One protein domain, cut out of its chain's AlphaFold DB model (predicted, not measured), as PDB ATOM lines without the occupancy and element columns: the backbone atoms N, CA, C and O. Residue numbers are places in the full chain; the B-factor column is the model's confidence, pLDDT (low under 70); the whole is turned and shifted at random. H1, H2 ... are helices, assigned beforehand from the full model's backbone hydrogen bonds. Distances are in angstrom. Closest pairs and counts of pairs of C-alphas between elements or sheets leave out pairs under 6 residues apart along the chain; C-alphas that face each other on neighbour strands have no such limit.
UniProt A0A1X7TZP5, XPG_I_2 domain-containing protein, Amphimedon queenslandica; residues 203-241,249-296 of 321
ATOM      1  N   ARG A 203     202.361 248.541 185.128       90.38
ATOM      2  CA  ARG A 203     203.236 249.722 185.027       90.38
ATOM      3  C   ARG A 203     204.441 249.459 184.126       90.38
ATOM      4  O   ARG A 203     204.831 250.332 183.356       90.38
ATOM      5  N   ASP A 204     204.992 248.255 184.228       90.69
ATOM      6  CA  ASP A 204     206.047 247.729 183.373       90.69
ATOM      7  C   ASP A 204     205.469 246.580 182.528       90.69
ATOM      8  O   ASP A 204     205.051 245.568 183.096       90.69
ATOM      9  N   PRO A 205     205.415 246.701 181.188       89.50
ATOM     10  CA  PRO A 205     204.902 245.647 180.320       89.50
ATOM     11  C   PRO A 205     205.630 244.306 180.465       89.50
ATOM     12  O   PRO A 205     205.015 243.269 180.220       89.50
ATOM     13  N   GLU A 206     206.909 244.301 180.864       90.00
ATOM     14  CA  GLU A 206     207.687 243.065 181.017       90.00
ATOM     15  C   GLU A 206     207.269 242.243 182.245       90.00
ATOM     16  O   GLU A 206     207.507 241.035 182.277       90.00
ATOM     17  N   ILE A 207     206.567 242.844 183.218       92.44
ATOM     18  CA  ILE A 207     206.019 242.137 184.391       92.44
ATOM     19  C   ILE A 207     205.087 240.991 183.984       92.44
ATOM     20  O   ILE A 207     204.937 240.031 184.738       92.44
ATOM     21  N   ILE A 208     204.503 241.027 182.782       93.50
ATOM     22  CA  ILE A 208     203.648 239.947 182.279       93.50
ATOM     23  C   ILE A 208     204.347 238.574 182.306       93.50
ATOM     24  O   ILE A 208     203.690 237.562 182.554       93.50
ATOM     25  N   TYR A 209     205.677 238.523 182.147       95.38
ATOM     26  CA  TYR A 209     206.449 237.275 182.193       95.38
ATOM     27  C   TYR A 209     206.576 236.686 183.605       95.38
ATOM     28  O   TYR A 209     206.892 235.505 183.750       95.38
ATOM     29  N   LEU A 210     206.250 237.444 184.660       95.25
ATOM     30  CA  LEU A 210     206.125 236.884 186.008       95.25
ATOM     31  C   LEU A 210     204.949 235.905 186.118       95.25
ATOM     32  O   LEU A 210     204.995 235.004 186.950       95.25
ATOM     33  N   ILE A 211     203.918 236.017 185.272       94.50
ATOM     34  CA  ILE A 211     202.769 235.098 185.286       94.50
ATOM     35  C   ILE A 211     203.226 233.641 185.057       94.50
ATOM     36  O   ILE A 211     203.047 232.824 185.969       94.50
ATOM     37  N   PRO A 212     203.842 233.287 183.908       94.31
ATOM     38  CA  PRO A 212     204.382 231.945 183.705       94.31
ATOM     39  C   PRO A 212     205.534 231.625 184.665       94.31
ATOM     40  O   PRO A 212     205.680 230.468 185.047       94.31
ATOM     41  N   ALA A 213     206.313 232.614 185.122       94.94
ATOM     42  CA  ALA A 213     207.414 232.346 186.048       94.94
ATOM     43  C   ALA A 213     206.957 231.850 187.430       94.94
ATOM     44  O   ALA A 213     207.656 231.068 188.081       94.94
ATOM     45  N   LEU A 214     205.779 232.302 187.869       92.44
ATOM     46  CA  LEU A 214     205.194 232.001 189.172       92.44
ATOM     47  C   LEU A 214     204.255 230.789 189.118       92.44
ATOM     48  O   LEU A 214     204.344 229.898 189.968       92.44
ATOM     49  N   ILE A 215     203.365 230.733 188.121       90.31
ATOM     50  CA  ILE A 215     202.387 229.639 187.961       90.31
ATOM     51  C   ILE A 215     203.027 228.405 187.319       90.31
ATOM     52  O   ILE A 215     202.620 227.280 187.607       90.31
ATOM     53  N   GLY A 216     204.036 228.607 186.476       90.25
ATOM     54  CA  GLY A 216     204.533 227.593 185.559       90.25
ATOM     55  C   GLY A 216     203.684 227.471 184.291       90.25
ATOM     56  O   GLY A 216     202.571 227.998 184.188       90.25
ATOM     57  N   ASN A 217     204.231 226.742 183.327       90.75
ATOM     58  CA  ASN A 217     203.568 226.313 182.096       90.75
ATOM     59  C   ASN A 217     204.107 224.925 181.702       90.75
ATOM     60  O   ASN A 217     204.620 224.192 182.550       90.75
ATOM     61  N   ASP A 218     203.998 224.543 180.429       87.50
ATOM     62  CA  ASP A 218     204.494 223.244 179.966       87.50
ATOM     63  C   ASP A 218     206.030 223.100 180.013       87.50
ATOM     64  O   ASP A 218     206.531 221.979 179.924       87.50
ATOM     65  N   PHE A 219     206.764 224.200 180.195       87.19
ATOM     66  CA  PHE A 219     208.230 224.243 180.209       87.19
ATOM     67  C   PHE A 219     208.795 224.675 181.572       87.19
ATOM     68  O   PHE A 219     209.844 224.202 182.008       87.19
ATOM     69  N   LEU A 220     208.086 225.557 182.280       91.06
ATOM     70  CA  LEU A 220     208.506 226.134 183.552       91.06
ATOM     71  C   LEU A 220     207.793 225.463 184.722       91.06
ATOM     72  O   LEU A 220     206.564 225.398 184.780       91.06
ATOM     73  N   LYS A 221     208.569 225.017 185.712       90.12
ATOM     74  CA  LYS A 221     208.026 224.503 186.974       90.12
ATOM     75  C   LYS A 221     207.742 225.659 187.926       90.12
ATOM     76  O   LYS A 221     208.607 226.509 188.131       90.12
ATOM     77  N   SER A 222     206.560 225.656 188.544       89.25
ATOM     78  CA  SER A 222     206.214 226.634 189.579       89.25
ATOM     79  C   SER A 222     207.188 226.547 190.766       89.25
ATOM     80  O   SER A 222     207.417 225.446 191.270       89.25
ATOM     81  N   PRO A 223     207.701 227.683 191.272       88.62
ATOM     82  CA  PRO A 223     208.489 227.743 192.510       88.62
ATOM     83  C   PRO A 223     207.683 227.527 193.811       88.62
ATOM     84  O   PRO A 223     208.235 227.686 194.903       88.62
ATOM     85  N   GLU A 224     206.384 227.204 193.707       85.06
ATOM     86  CA  GLU A 224     205.465 226.919 194.823       85.06
ATOM     87  C   GLU A 224     205.424 228.031 195.888       85.06
ATOM     88  O   GLU A 224     205.621 227.806 197.088       85.06
ATOM     89  N   ILE A 225     205.166 229.270 195.458       82.56
ATOM     90  CA  ILE A 225     205.003 230.384 196.399       82.56
ATOM     91  C   ILE A 225     203.752 230.173 197.244       82.56
ATOM     92  O   ILE A 225     202.678 229.824 196.748       82.56
ATOM     93  N   ARG A 226     203.882 230.426 198.550       80.69
ATOM     94  CA  ARG A 226     202.734 230.382 199.445       80.69
ATOM     95  C   ARG A 226     201.753 231.496 199.087       80.69
ATOM     96  O   ARG A 226     202.113 232.663 198.974       80.69
ATOM     97  N   ARG A 227     200.489 231.117 198.953       80.62
ATOM     98  CA  ARG A 227     199.391 232.018 198.607       80.62
ATOM     99  C   ARG A 227     199.275 233.235 199.534       80.62
ATOM    100  O   ARG A 227     198.961 234.310 199.044       80.62
ATOM    101  N   ASP A 228     199.552 233.081 200.829       81.19
ATOM    102  CA  ASP A 228     199.498 234.173 201.814       81.19
ATOM    103  C   ASP A 228     200.498 235.297 201.509       81.19
ATOM    104  O   ASP A 228     200.186 236.467 201.716       81.19
ATOM    105  N   VAL A 229     201.661 234.962 200.942       82.38
ATOM    106  CA  VAL A 229     202.631 235.961 200.466       82.38
ATOM    107  C   VAL A 229     202.008 236.800 199.349       82.38
ATOM    108  O   VAL A 229     202.044 238.024 199.417       82.38
ATOM    109  N   ILE A 230     201.353 236.162 198.373       84.81
ATOM    110  CA  ILE A 230     200.697 236.852 197.250       84.81
ATOM    111  C   ILE A 230     199.532 237.731 197.729       84.81
ATOM    112  O   ILE A 230     199.414 238.877 197.298       84.81
ATOM    113  N   THR A 231     198.687 237.231 198.636       83.31
ATOM    114  CA  THR A 231     197.508 237.977 199.108       83.31
ATOM    115  C   THR A 231     197.858 239.103 200.076       83.31
ATOM    116  O   THR A 231     197.166 240.115 200.088       83.31
ATOM    117  N   SER A 232     198.957 238.998 200.834       82.00
ATOM    118  CA  SER A 232     199.371 240.054 201.773       82.00
ATOM    119  C   SER A 232     199.672 241.400 201.097       82.00
ATOM    120  O   SER A 232     199.477 242.450 201.711       82.00
ATOM    121  N   VAL A 233     200.067 241.379 199.818       79.50
ATOM    122  CA  VAL A 233     200.233 242.575 198.974       79.50
ATOM    123  C   VAL A 233     198.893 243.252 198.684       79.50
ATOM    124  O   VAL A 233     198.808 244.476 198.638       79.50
ATOM    125  N   ILE A 234     197.840 242.454 198.494       75.44
ATOM    126  CA  ILE A 234     196.503 242.919 198.112       75.44
ATOM    127  C   ILE A 234     195.756 243.456 199.339       75.44
ATOM    128  O   ILE A 234     195.131 244.512 199.269       75.44
ATOM    129  N   ASP A 235     195.864 242.757 200.472       67.88
ATOM    130  CA  ASP A 235     195.104 243.039 201.697       67.88
ATOM    131  C   ASP A 235     195.752 244.114 202.596       67.88
ATOM    132  O   ASP A 235     195.274 244.385 203.699       67.88
ATOM    133  N   GLY A 236     196.855 244.736 202.161       56.00
ATOM    134  CA  GLY A 236     197.515 245.817 202.902       56.00
ATOM    135  C   GLY A 236     198.076 245.406 204.272       56.00
ATOM    136  O   GLY A 236     198.252 246.261 205.138       56.00
ATOM    137  N   GLY A 237     198.346 244.113 204.486       51.19
ATOM    138  CA  GLY A 237     198.903 243.591 205.738       51.19
ATOM    139  C   GLY A 237     197.910 243.411 206.895       51.19
ATOM    140  O   GLY A 237     198.348 243.279 208.036       51.19
ATOM    141  N   ALA A 238     196.596 243.388 206.648       37.22
ATOM    142  CA  ALA A 238     195.635 242.964 207.668       37.22
ATOM    143  C   ALA A 238     195.604 241.427 207.766       37.22
ATOM    144  O   ALA A 238     195.359 240.743 206.773       37.22
ATOM    145  N   GLU A 239     195.860 240.879 208.958       38.19
ATOM    146  CA  GLU A 239     195.763 239.441 209.228       38.19
ATOM    147  C   GLU A 239     194.347 238.936 208.911       38.19
ATOM    148  O   GLU A 239     193.388 239.220 209.629       38.19
ATOM    149  N   ALA A 240     194.205 238.175 207.824       38.91
ATOM    150  CA  ALA A 240     192.983 237.439 207.551       38.91
ATOM    151  C   ALA A 240     192.821 236.338 208.611       38.91
ATOM    152  O   ALA A 240     193.663 235.445 208.729       38.91
ATOM    153  N   GLU A 241     191.738 236.418 209.387       34.78
ATOM    154  CA  GLU A 241     191.400 235.470 210.447       34.78
ATOM    155  C   GLU A 241     191.512 234.010 209.975       34.78
ATOM    156  O   GLU A 241     190.981 233.597 208.937       34.78
ATOM    157  N   THR A 249     196.828 226.435 196.030       55.66
ATOM    158  CA  THR A 249     196.752 226.928 194.655       55.66
ATOM    159  C   THR A 249     196.553 228.444 194.620       55.66
ATOM    160  O   THR A 249     195.571 228.961 195.155       55.66
ATOM    161  N   ILE A 250     197.473 229.163 193.979       62.06
ATOM    162  CA  ILE A 250     197.339 230.594 193.680       62.06
ATOM    163  C   ILE A 250     196.244 230.760 192.619       62.06
ATOM    164  O   ILE A 250     196.290 230.098 191.582       62.06
ATOM    165  N   TYR A 251     195.257 231.630 192.854       73.25
ATOM    166  CA  TYR A 251     194.319 231.990 191.787       73.25
ATOM    167  C   TYR A 251     194.945 233.050 190.887       73.25
ATOM    168  O   TYR A 251     195.529 234.019 191.371       73.25
ATOM    169  N   SER A 252     194.768 232.900 189.575       80.31
ATOM    170  CA  SER A 252     195.278 233.852 188.585       80.31
ATOM    171  C   SER A 252     194.784 235.287 188.835       80.31
ATOM    172  O   SER A 252     195.534 236.222 188.591       80.31
ATOM    173  N   ASP A 253     193.577 235.472 189.394       84.00
ATOM    174  CA  ASP A 253     193.056 236.792 189.796       84.00
ATOM    175  C   ASP A 253     193.961 237.491 190.832       84.00
ATOM    176  O   ASP A 253     194.341 238.646 190.649       84.00
ATOM    177  N   GLU A 254     194.329 236.783 191.903       86.62
ATOM    178  CA  GLU A 254     195.175 237.313 192.981       86.62
ATOM    179  C   GLU A 254     196.597 237.552 192.492       86.62
ATOM    180  O   GLU A 254     197.193 238.582 192.790       86.62
ATOM    181  N   LEU A 255     197.128 236.623 191.698       87.81
ATOM    182  CA  LEU A 255     198.465 236.768 191.149       87.81
ATOM    183  C   LEU A 255     198.580 238.004 190.264       87.81
ATOM    184  O   LEU A 255     199.502 238.791 190.446       87.81
ATOM    185  N   VAL A 256     197.653 238.170 189.316       89.94
ATOM    186  CA  VAL A 256     197.710 239.291 188.375       89.94
ATOM    187  C   VAL A 256     197.520 240.618 189.112       89.94
ATOM    188  O   VAL A 256     198.224 241.578 188.815       89.94
ATOM    189  N   ALA A 257     196.640 240.670 190.118       89.12
ATOM    190  CA  ALA A 257     196.490 241.852 190.967       89.12
ATOM    191  C   ALA A 257     197.767 242.167 191.769       89.12
ATOM    192  O   ALA A 257     198.180 243.322 191.827       89.12
ATOM    193  N   CYS A 258     198.405 241.142 192.342       90.12
ATOM    194  CA  CYS A 258     199.655 241.261 193.088       90.12
ATOM    195  C   CYS A 258     200.787 241.782 192.197       90.12
ATOM    196  O   CYS A 258     201.388 242.798 192.512       90.12
ATOM    197  N   ILE A 259     201.056 241.163 191.044       91.38
ATOM    198  CA  ILE A 259     202.137 241.638 190.162       91.38
ATOM    199  C   ILE A 259     201.848 243.045 189.608       91.38
ATOM    200  O   ILE A 259     202.774 243.832 189.434       91.38
ATOM    201  N   ALA A 260     200.574 243.402 189.395       91.75
ATOM    202  CA  ALA A 260     200.178 244.726 188.915       91.75
ATOM    203  C   ALA A 260     200.389 245.856 189.935       91.75
ATOM    204  O   ALA A 260     200.405 247.024 189.539       91.75
ATOM    205  N   SER A 261     200.575 245.553 191.227       92.38
ATOM    206  CA  SER A 261     200.891 246.582 192.224       92.38
ATOM    207  C   SER A 261     202.350 247.044 192.186       92.38
ATOM    208  O   SER A 261     202.657 248.091 192.757       92.38
ATOM    209  N   PHE A 262     203.237 246.301 191.517       93.38
ATOM    210  CA  PHE A 262     204.665 246.610 191.430       93.38
ATOM    211  C   PHE A 262     205.002 247.400 190.163       93.38
ATOM    212  O   PHE A 262     204.342 247.301 189.128       93.38
ATOM    213  N   SER A 263     206.042 248.224 190.255       92.94
ATOM    214  CA  SER A 263     206.499 249.103 189.173       92.94
ATOM    215  C   SER A 263     207.590 248.469 188.319       92.94
ATOM    216  O   SER A 263     207.845 248.957 187.222       92.94
ATOM    217  N   SER A 264     208.243 247.417 188.816       94.50
ATOM    218  CA  SER A 264     209.235 246.635 188.082       94.50
ATOM    219  C   SER A 264     209.360 245.220 188.647       94.50
ATOM    220  O   SER A 264     208.951 244.932 189.775       94.50
ATOM    221  N   VAL A 265     209.991 244.344 187.868       93.88
ATOM    222  CA  VAL A 265     210.347 242.981 188.292       93.88
ATOM    223  C   VAL A 265     211.282 243.000 189.506       93.88
ATOM    224  O   VAL A 265     211.114 242.203 190.424       93.88
ATOM    225  N   GLU A 266     212.224 243.943 189.561       95.00
ATOM    226  CA  GLU A 266     213.166 244.064 190.681       95.00
ATOM    227  C   GLU A 266     212.475 244.495 191.981       95.00
ATOM    228  O   GLU A 266     212.817 244.006 193.059       95.00
ATOM    229  N   GLU A 267     211.458 245.359 191.895       94.81
ATOM    230  CA  GLU A 267     210.634 245.725 193.052       94.81
ATOM    231  C   GLU A 267     209.888 244.498 193.599       94.81
ATOM    232  O   GLU A 267     209.905 244.241 194.806       94.81
ATOM    233  N   PHE A 268     209.306 243.691 192.706       93.88
ATOM    234  CA  PHE A 268     208.621 242.449 193.061       93.88
ATOM    235  C   PHE A 268     209.566 241.419 193.708       93.88
ATOM    236  O   PHE A 268     209.248 240.846 194.752       93.88
ATOM    237  N   LEU A 269     210.756 241.198 193.138       93.81
ATOM    238  CA  LEU A 269     211.739 240.251 193.681       93.81
ATOM    239  C   LEU A 269     212.318 240.712 195.027       93.81
ATOM    240  O   LEU A 269     212.533 239.893 195.927       93.81
ATOM    241  N   SER A 270     212.526 242.020 195.197       93.75
ATOM    242  CA  SER A 270     212.929 242.613 196.477       93.75
ATOM    243  C   SER A 270     211.870 242.374 197.556       93.75
ATOM    244  O   SER A 270     212.193 241.917 198.656       93.75
ATOM    245  N   TYR A 271     210.590 242.568 197.220       92.38
ATOM    246  CA  TYR A 271     209.480 242.252 198.114       92.38
ATOM    247  C   TYR A 271     209.476 240.770 198.520       92.38
ATOM    248  O   TYR A 271     209.453 240.459 199.715       92.38
ATOM    249  N   LEU A 272     209.595 239.846 197.562       90.44
ATOM    250  CA  LEU A 272     209.626 238.411 197.859       90.44
ATOM    251  C   LEU A 272     210.832 237.994 198.705       90.44
ATOM    252  O   LEU A 272     210.713 237.074 199.513       90.44
ATOM    253  N   SER A 273     211.966 238.684 198.594       91.31
ATOM    254  CA  SER A 273     213.165 238.393 199.394       91.31
ATOM    255  C   SER A 273     212.942 238.552 200.902       91.31
ATOM    256  O   SER A 273     213.662 237.950 201.694       91.31
ATOM    257  N   SER A 274     211.923 239.316 201.312       88.25
ATOM    258  CA  SER A 274     211.529 239.452 202.721       88.25
ATOM    259  C   SER A 274     210.705 238.271 203.258       88.25
ATOM    260  O   SER A 274     210.674 238.044 204.466       88.25
ATOM    261  N   SER A 275     210.028 237.532 202.373       86.31
ATOM    262  CA  SER A 275     208.936 236.606 202.725       86.31
ATOM    263  C   SER A 275     209.112 235.183 202.169       86.31
ATOM    264  O   SER A 275     208.383 234.265 202.560       86.31
ATOM    265  N   CYS A 276     210.082 234.979 201.274       87.81
ATOM    266  CA  CYS A 276     210.400 233.716 200.615       87.81
ATOM    267  C   CYS A 276     211.868 233.324 200.829       87.81
ATOM    268  O   CYS A 276     212.723 234.148 201.148       87.81
ATOM    269  N   LYS A 277     212.182 232.036 200.632       89.69
ATOM    270  CA  LYS A 277     213.572 231.559 200.682       89.69
ATOM    271  C   LYS A 277     214.363 232.117 199.497       89.69
ATOM    272  O   LYS A 277     213.833 232.188 198.392       89.69
ATOM    273  N   SER A 278     215.652 232.399 199.701       91.00
ATOM    274  CA  SER A 278     216.550 232.878 198.635       91.00
ATOM    275  C   SER A 278     216.547 231.960 197.402       91.00
ATOM    276  O   SER A 278     216.460 232.452 196.283       91.00
ATOM    277  N   GLU A 279     216.526 230.637 197.597       92.25
ATOM    278  CA  GLU A 279     216.417 229.651 196.509       92.25
ATOM    279  C   GLU A 279     215.145 229.821 195.666       92.25
ATOM    280  O   GLU A 279     215.201 229.721 194.444       92.25
ATOM    281  N   GLN A 280     214.006 230.135 196.295       91.25
ATOM    282  CA  GLN A 280     212.752 230.372 195.574       91.25
ATOM    283  C   GLN A 280     212.820 231.667 194.766       91.25
ATOM    284  O   GLN A 280     212.408 231.682 193.613       91.25
ATOM    285  N   VAL A 281     213.370 232.740 195.342       93.69
ATOM    286  CA  VAL A 281     213.533 234.023 194.637       93.69
ATOM    287  C   VAL A 281     214.456 233.867 193.424       93.69
ATOM    288  O   VAL A 281     214.135 234.370 192.348       93.69
ATOM    289  N   MET A 282     215.551 233.111 193.561       94.12
ATOM    290  CA  MET A 282     216.435 232.786 192.437       94.12
ATOM    291  C   MET A 282     215.715 231.970 191.356       94.12
ATOM    292  O   MET A 282     215.825 232.309 190.181       94.12
ATOM    293  N   ALA A 283     214.926 230.961 191.739       94.94
ATOM    294  CA  ALA A 283     214.140 230.175 190.786       94.94
ATOM    295  C   ALA A 283     213.109 231.030 190.028       94.94
ATOM    296  O   ALA A 283     212.888 230.822 188.840       94.94
ATOM    297  N   ILE A 284     212.498 232.024 190.685       95.00
ATOM    298  CA  ILE A 284     211.561 232.955 190.036       95.00
ATOM    299  C   ILE A 284     212.288 233.844 189.028       95.00
ATOM    300  O   ILE A 284     211.778 234.029 187.928       95.00
ATOM    301  N   ARG A 285     213.467 234.379 189.376       96.62
ATOM    302  CA  ARG A 285     214.302 235.160 188.446       96.62
ATOM    303  C   ARG A 285     214.683 234.323 187.225       96.62
ATOM    304  O   ARG A 285     214.485 234.774 186.105       96.62
ATOM    305  N   GLU A 286     215.160 233.099 187.438       96.81
ATOM    306  CA  GLU A 286     215.519 232.188 186.347       96.81
ATOM    307  C   GLU A 286     214.310 231.870 185.456       96.81
ATOM    308  O   GLU A 286     214.390 231.967 184.232       96.81
ATOM    309  N   ASN A 287     213.165 231.548 186.061       96.50
ATOM    310  CA  ASN A 287     211.929 231.308 185.326       96.50
ATOM    311  C   ASN A 287     211.452 232.556 184.568       96.50
ATOM    312  O   ASN A 287     210.915 232.425 183.472       96.50
ATOM    313  N   PHE A 288     211.621 233.752 185.137       96.94
ATOM    314  CA  PHE A 288     211.286 235.011 184.478       96.94
ATOM    315  C   PHE A 288     212.147 235.225 183.234       96.94
ATOM    316  O   PHE A 288     211.604 235.540 182.180       96.94
ATOM    317  N   ASP A 289     213.461 235.017 183.336       96.50
ATOM    318  CA  ASP A 289     214.374 235.180 182.203       96.50
ATOM    319  C   ASP A 289     214.057 234.171 181.091       96.50
ATOM    320  O   ASP A 289     213.927 234.558 179.931       96.50
ATOM    321  N   LYS A 290     213.803 232.907 181.456       95.06
ATOM    322  CA  LYS A 290     213.364 231.862 180.515       95.06
ATOM    323  C   LYS A 290     212.020 232.179 179.865       95.06
ATOM    324  O   LYS A 290     211.867 232.012 178.660       95.06
ATOM    325  N   ALA A 291     211.039 232.650 180.637       95.38
ATOM    326  CA  ALA A 291     209.752 233.074 180.094       95.38
ATOM    327  C   ALA A 291     209.934 234.246 179.124       95.38
ATOM    328  O   ALA A 291     209.391 234.231 178.023       95.38
ATOM    329  N   LYS A 292     210.723 235.251 179.509       95.19
ATOM    330  CA  LYS A 292     211.004 236.404 178.660       95.19
ATOM    331  C   LYS A 292     211.641 235.973 177.344       95.19
ATOM    332  O   LYS A 292     211.188 236.444 176.309       95.19
ATOM    333  N   GLU A 293     212.634 235.088 177.372       93.19
ATOM    334  CA  GLU A 293     213.269 234.534 176.172       93.19
ATOM    335  C   GLU A 293     212.258 233.783 175.293       93.19
ATOM    336  O   GLU A 293     212.112 234.099 174.116       93.19
ATOM    337  N   MET A 294     211.483 232.875 175.887       91.44
ATOM    338  CA  MET A 294     210.480 232.062 175.195       91.44
ATOM    339  C   MET A 294     209.402 232.893 174.493       91.44
ATOM    340  O   MET A 294     209.061 232.636 173.343       91.44
ATOM    341  N   TYR A 295     208.856 233.901 175.175       94.19
ATOM    342  CA  TYR A 295     207.747 234.702 174.655       94.19
ATOM    343  C   TYR A 295     208.200 235.921 173.836       94.19
ATOM    344  O   TYR A 295     207.391 236.504 173.102       94.19
ATOM    345  N   SER A 296     209.482 236.299 173.918       88.88
ATOM    346  CA  SER A 296     210.092 237.337 173.077       88.88
ATOM    347  C   SER A 296     210.558 236.734 171.757       88.88
ATOM    348  O   SER A 296     211.743 236.581 171.488       88.88
TER     349      SER A 296
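Overview. This is residues 203 to 241 and 249 to 296 of the 321 residues of the protein "XPG_I_2 domain-containing protein" of Amphimedon queenslandica (UniProt A0A1X7TZP5). What shape is this? H1 lies between H3 and H5; H4 folds with H5 into a hairpin, and H2 packs on H3. What makes it up? The 87 printed residues, with five named helices, H1 to H5 in order, and no named strand, are all helix in class. They are compact, radius of gyration of the C-alphas 12.3 A, spanning 40 by 25 by 22 A.

Arrangement. What is the hub? H1, residues 205 to 215, touches three helices, among them H5, residues 278 to 295, at a steep tilt of 61 degrees; the closest C-alphas, of Ala 213 and Asn 287, are 4.7 A apart. Are the backbones even? Every O i to N i+4 pair is within hydrogen-bond range in H5; H1 has 3 of 7, and 6 of 8 O i to N i+3 pairs.

Along the chain. Where does H1 begin? C-alpha 205 is at (204.902, 245.647, 180.320). How long is H5? It measures 25.6 A.

Size, cuts and confidence. Is anything missing? Residues 242 to 248 are not printed; C-alphas 241 and 249 are 18.7 A apart. Where is confidence low? Residues 235 to 241 and 249 to 250 are under 70.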